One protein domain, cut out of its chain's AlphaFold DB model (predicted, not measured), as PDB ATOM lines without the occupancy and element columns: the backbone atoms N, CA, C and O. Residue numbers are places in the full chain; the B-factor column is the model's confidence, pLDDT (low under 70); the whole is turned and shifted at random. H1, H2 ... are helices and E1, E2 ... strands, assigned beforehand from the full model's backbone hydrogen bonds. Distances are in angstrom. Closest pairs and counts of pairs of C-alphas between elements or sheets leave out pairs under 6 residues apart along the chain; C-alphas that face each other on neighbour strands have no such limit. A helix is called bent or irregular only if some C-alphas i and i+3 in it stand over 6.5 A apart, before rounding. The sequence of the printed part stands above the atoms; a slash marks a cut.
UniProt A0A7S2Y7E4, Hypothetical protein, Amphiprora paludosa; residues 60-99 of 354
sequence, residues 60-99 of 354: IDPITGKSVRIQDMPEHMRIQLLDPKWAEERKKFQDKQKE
ATOM      1  N   ILE A  60     -18.511  61.973 116.521       88.06
ATOM      2  CA  ILE A  60     -17.936  63.204 115.977       88.06
ATOM      3  C   ILE A  60     -16.413  63.099 116.062       88.06
ATOM      4  O   ILE A  60     -15.859  62.929 117.146       88.06
ATOM      5  N   ASP A  61     -15.743  63.208 114.919       82.88
ATOM      6  CA  ASP A  61     -14.284  63.274 114.846       82.88
ATOM      7  C   ASP A  61     -13.766  64.549 115.552       82.88
ATOM      8  O   ASP A  61     -14.168  65.654 115.166       82.88
ATOM      9  N   PRO A  62     -12.863  64.436 116.548       82.50
ATOM     10  CA  PRO A  62     -12.371  65.579 117.314       82.50
ATOM     11  C   PRO A  62     -11.498  66.553 116.506       82.50
ATOM     12  O   PRO A  62     -11.270  67.664 116.979       82.50
ATOM     13  N   ILE A  63     -11.004  66.176 115.319       77.31
ATOM     14  CA  ILE A  63     -10.123  67.030 114.507       77.31
ATOM     15  C   ILE A  63     -10.905  67.805 113.434       77.31
ATOM     16  O   ILE A  63     -10.618  68.981 113.213       77.31
ATOM     17  N   THR A  64     -11.891  67.198 112.757       75.88
ATOM     18  CA  THR A  64     -12.701  67.894 111.728       75.88
ATOM     19  C   THR A  64     -14.133  68.235 112.139       75.88
ATOM     20  O   THR A  64     -14.824  68.902 111.368       75.88
ATOM     21  N   GLY A  65     -14.603  67.792 113.310       80.12
ATOM     22  CA  GLY A  65     -15.963  68.047 113.799       80.12
ATOM     23  C   GLY A  65     -17.069  67.355 112.990       80.12
ATOM     24  O   GLY A  65     -18.241  67.703 113.126       80.12
ATOM     25  N   LYS A  66     -16.719  66.397 112.123       81.38
ATOM     26  CA  LYS A  66     -17.670  65.675 111.266       81.38
ATOM     27  C   LYS A  66     -18.227  64.457 111.989       81.38
ATOM     28  O   LYS A  66     -17.475  63.723 112.624       81.38
ATOM     29  N   SER A  67     -19.522  64.208 111.832       87.19
ATOM     30  CA  SER A  67     -20.141  62.943 112.223       87.19
ATOM     31  C   SER A  67     -19.764  61.834 111.236       87.19
ATOM     32  O   SER A  67     -19.977  61.946 110.029       87.19
ATOM     33  N   VAL A  68     -19.190  60.759 111.770       84.00
ATOM     34  CA  VAL A  68     -18.710  59.575 111.052       84.00
ATOM     35  C   VAL A  68     -19.208  58.342 111.810       84.00
ATOM     36  O   VAL A  68     -19.307  58.365 113.036       84.00
ATOM     37  N   ARG A  69     -19.558  57.254 111.120       89.38
ATOM     38  CA  ARG A  69     -20.007  56.027 111.803       89.38
ATOM     39  C   ARG A  69     -18.860  55.417 112.600       89.38
ATOM     40  O   ARG A  69     -17.719  55.471 112.149       89.38
ATOM     41  N   ILE A  70     -19.149  54.752 113.720       83.62
ATOM     42  CA  ILE A  70     -18.114  54.084 114.539       83.62
ATOM     43  C   ILE A  70     -17.239  53.125 113.708       83.62
ATOM     44  O   ILE A  70     -16.029  53.075 113.909       83.62
ATOM     45  N   GLN A  71     -17.826  52.412 112.742       85.88
ATOM     46  CA  GLN A  71     -17.100  51.502 111.844       85.88
ATOM     47  C   GLN A  71     -16.180  52.235 110.851       85.88
ATOM     48  O   GLN A  71     -15.103  51.737 110.537       85.88
ATOM     49  N   ASP A  72     -16.577  53.430 110.406       84.88
ATOM     50  CA  ASP A  72     -15.841  54.242 109.431       84.88
ATOM     51  C   ASP A  72     -14.811  55.172 110.111       84.88
ATOM     52  O   ASP A  72     -13.924  55.706 109.451       84.88
ATOM     53  N   MET A  73     -14.894  55.384 111.431       82.31
ATOM     54  CA  MET A  73     -14.028  56.314 112.171       82.31
ATOM     55  C   MET A  73     -12.529  55.937 112.151       82.31
ATOM     56  O   MET A  73     -11.709  56.833 111.928       82.31
ATOM     57  N   PRO A  74     -12.116  54.657 112.300       83.81
ATOM     58  CA  PRO A  74     -10.715  54.265 112.129       83.81
ATOM     59  C   PRO A  74     -10.190  54.555 110.718       83.81
ATOM     60  O   PRO A  74      -9.061  55.015 110.568       83.81
ATOM     61  N   GLU A  75     -11.017  54.342 109.689       81.50
ATOM     62  CA  GLU A  75     -10.698  54.665 108.293       81.50
ATOM     63  C   GLU A  75     -10.607  56.181 108.077       81.50
ATOM     64  O   GLU A  75      -9.653  56.654 107.469       81.50
ATOM     65  N   HIS A  76     -11.548  56.961 108.614       85.56
ATOM     66  CA  HIS A  76     -11.564  58.424 108.520       85.56
ATOM     67  C   HIS A  76     -10.331  59.052 109.184       85.56
ATOM     68  O   HIS A  76      -9.655  59.860 108.547       85.56
ATOM     69  N   MET A  77      -9.962  58.623 110.400       82.06
ATOM     70  CA  MET A  77      -8.707  59.060 111.029       82.06
ATOM     71  C   MET A  77      -7.475  58.585 110.250       82.06
ATOM     72  O   MET A  77      -6.555  59.371 110.036       82.06
ATOM     73  N   ARG A  78      -7.450  57.327 109.783       84.38
ATOM     74  CA  ARG A  78      -6.355  56.794 108.953       84.38
ATOM     75  C   ARG A  78      -6.155  57.651 107.705       84.38
ATOM     76  O   ARG A  78      -5.034  58.045 107.417       84.38
ATOM     77  N   ILE A  79      -7.228  57.974 106.994       75.44
ATOM     78  CA  ILE A  79      -7.210  58.789 105.775       75.44
ATOM     79  C   ILE A  79      -6.810  60.245 106.078       75.44
ATOM     80  O   ILE A  79      -6.088  60.854 105.291       75.44
ATOM     81  N   GLN A  80      -7.221  60.803 107.220       76.12
ATOM     82  CA  GLN A  80      -6.804  62.143 107.640       76.12
ATOM     83  C   GLN A  80      -5.317  62.226 108.030       76.12
ATOM     84  O   GLN A  80      -4.701  63.270 107.823       76.12
ATOM     85  N   LEU A  81      -4.748  61.160 108.602       76.88
ATOM     86  CA  LEU A  81      -3.377  61.145 109.124       76.88
ATOM     87  C   LEU A  81      -2.331  60.627 108.126       76.88
ATOM     88  O   LEU A  81      -1.188  61.072 108.184       76.88
ATOM     89  N   LEU A  82      -2.681  59.699 107.228       69.44
ATOM     90  CA  LEU A  82      -1.721  59.125 106.272       69.44
ATOM     91  C   LEU A  82      -1.408  60.044 105.090       69.44
ATOM     92  O   LEU A  82      -0.376  59.851 104.451       69.44
ATOM     93  N   ASP A  83      -2.295  60.983 104.751       56.00
ATOM     94  CA  ASP A  83      -2.229  61.640 103.450       56.00
ATOM     95  C   ASP A  83      -2.557  63.151 103.517       56.00
ATOM     96  O   ASP A  83      -3.701  63.541 103.756       56.00
ATOM     97  N   PRO A  84      -1.572  64.039 103.278       61.19
ATOM     98  CA  PRO A  84      -1.818  65.461 103.039       61.19
ATOM     99  C   PRO A  84      -2.145  65.768 101.563       61.19
ATOM    100  O   PRO A  84      -2.753  66.797 101.267       61.19
ATOM    101  N   LYS A  85      -1.777  64.890 100.620       56.16
ATOM    102  CA  LYS A  85      -1.940  65.097  99.173       56.16
ATOM    103  C   LYS A  85      -3.317  64.688  98.658       56.16
ATOM    104  O   LYS A  85      -3.837  65.405  97.806       56.16
ATOM    105  N   TRP A  86      -3.981  63.661  99.203       62.59
ATOM    106  CA  TRP A  86      -5.384  63.376  98.847       62.59
ATOM    107  C   TRP A  86      -6.292  64.571  99.172       62.59
ATOM    108  O   TRP A  86      -7.281  64.786  98.482       62.59
ATOM    109  N   ALA A  87      -5.961  65.378 100.188       66.56
ATOM    110  CA  ALA A  87      -6.730  66.560 100.556       66.56
ATOM    111  C   ALA A  87      -6.579  67.657  99.492       66.56
ATOM    112  O   ALA A  87      -7.574  68.249  99.071       66.56
ATOM    113  N   GLU A  88      -5.360  67.871  98.987       74.38
ATOM    114  CA  GLU A  88      -5.125  68.726  97.824       74.38
ATOM    115  C   GLU A  88      -5.772  68.184  96.550       74.38
ATOM    116  O   GLU A  88      -6.343  68.960  95.794       74.38
ATOM    117  N   GLU A  89      -5.688  66.881  96.280       73.62
ATOM    118  CA  GLU A  89      -6.215  66.280  95.053       73.62
ATOM    119  C   GLU A  89      -7.746  66.258  95.056       73.62
ATOM    120  O   GLU A  89      -8.380  66.659  94.083       73.62
ATOM    121  N   ARG A  90      -8.366  65.915  96.188       76.56
ATOM    122  CA  ARG A  90      -9.818  65.978  96.408       76.56
ATOM    123  C   ARG A  90     -10.325  67.421  96.460       76.56
ATOM    124  O   ARG A  90     -11.489  67.655  96.132       76.56
ATOM    125  N   LYS A  91      -9.478  68.398  96.811       78.38
ATOM    126  CA  LYS A  91      -9.752  69.830  96.610       78.38
ATOM    127  C   LYS A  91      -9.661  70.204  95.127       78.38
ATOM    128  O   LYS A  91     -10.647  70.697  94.600       78.38
ATOM    129  N   LYS A  92      -8.563  69.890  94.432       82.62
ATOM    130  CA  LYS A  92      -8.372  70.109  92.982       82.62
ATOM    131  C   LYS A  92      -9.500  69.468  92.160       82.62
ATOM    132  O   LYS A  92      -9.970  70.070  91.203       82.62
ATOM    133  N   PHE A  93      -9.997  68.297  92.557       79.44
ATOM    134  CA  PHE A  93     -11.145  67.630  91.938       79.44
ATOM    135  C   PHE A  93     -12.471  68.358  92.203       79.44
ATOM    136  O   PHE A  93     -13.238  68.564  91.268       79.44
ATOM    137  N   GLN A  94     -12.735  68.801  93.439       76.56
ATOM    138  CA  GLN A  94     -13.907  69.636  93.744       76.56
ATOM    139  C   GLN A  94     -13.853  70.989  93.030       76.56
ATOM    140  O   GLN A  94     -14.864  71.443  92.511       76.56
ATOM    141  N   ASP A  95     -12.690  71.631  92.984       79.62
ATOM    142  CA  ASP A  95     -12.508  72.913  92.308       79.62
ATOM    143  C   ASP A  95     -12.686  72.735  90.791       79.62
ATOM    144  O   ASP A  95     -13.431  73.494  90.186       79.62
ATOM    145  N   LYS A  96     -12.200  71.630  90.208       78.50
ATOM    146  CA  LYS A  96     -12.489  71.225  88.820       78.50
ATOM    147  C   LYS A  96     -13.955  70.828  88.568       78.50
ATOM    148  O   LYS A  96     -14.417  70.896  87.432       78.50
ATOM    149  N   GLN A  97     -14.712  70.438  89.597       72.56
ATOM    150  CA  GLN A  97     -16.170  70.270  89.509       72.56
ATOM    151  C   GLN A  97     -16.926  71.607  89.594       72.56
ATOM    152  O   GLN A  97     -17.960  71.733  88.945       72.56
ATOM    153  N   LYS A  98     -16.410  72.606  90.326       75.81
ATOM    154  CA  LYS A  98     -16.943  73.988  90.354       75.81
ATOM    155  C   LYS A  98     -16.603  74.773  89.078       75.81
ATOM    156  O   LYS A  98     -17.387  75.608  88.651       75.81
ATOM    157  N   GLU A  99     -15.433  74.507  88.499       66.38
ATOM    158  CA  GLU A  99     -14.921  75.083  87.243       66.38
ATOM    159  C   GLU A  99     -15.496  74.379  85.998       66.38
ATOM    160  O   GLU A  99     -15.480  74.917  84.890       66.38
TER     161      GLU A  99
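This is residues 60 to 99 of the 354 residues of the protein "Hypothetical protein" of Amphiprora paludosa (UniProt A0A7S2Y7E4). What would one see first? From its first residue the printed part makes a small looped head, residues 60 to 72 with the short strand E1, and then two helices, H1 and H2, that form the two arms of a wide, open V with its corner at residues 83 and 84. The head sits at the far end of H1, and residues 88 to 98 of H2 stick out with residue 99 on the other arm, with nothing packed between the arms. What is it made of? The printed part has 40 residues, with the order E1, H1, H2 along the chain and the class mostly helix. How spread out is it? It is loose, with a radius of gyration of the C-alphas of 11.9 A, and elongated, spanning 34 by 19 by 16 A.

Where does the printed part begin, and where is the strand? C-alpha 60 is at (-17.936, 63.204, 115.977), and residues 60 to 66 come before E1, residues 67 to 69. Where is the first helix? H1 is residues 73 to 82, from C-alpha 73 at (-14.028, 56.314, 112.171), and is 13.9 A long from first to last C-alpha. Where is the second? H2, the longest helix, is residues 85 to 98, is 19.5 A long, and ends with C-alpha 98 at (-16.943, 73.988, 90.354).

What is near E1? E1 pairs with no named strand. It has 1 pair of C-alphas within 8 A of H1, those of Val 68 and His 76, 7.7 A apart. How do the two helices stand? H1 and H2 are apart, but only just: their closest C-alphas are 8.3 A from each other. E1 and H2 are apart too. What do the helix backbones show? In H1 and H2 every O i to N i+4 pair is within hydrogen-bond range, and neither helix is bent.

How far does it reach? The two C-alphas farthest apart, those of Ile 70 and Glu 99, are 34.6 A from each other, and the first and last printed C-alphas are 31.2 A apart. Is the printed part unbroken, and how long are its links? The printed part has no cut, and both links, E1 to H1 with 3 residues and H1 to H2 with 2, are tight. Which residues stand free? Residues 81 to 86 stand free, and so do residues 88 to 99, of which 88 to 98 belong to H2. Where is the model less sure? The mean pLDDT of the printed part is 77.4, and residues 82 to 87 and residue 99 are under 70.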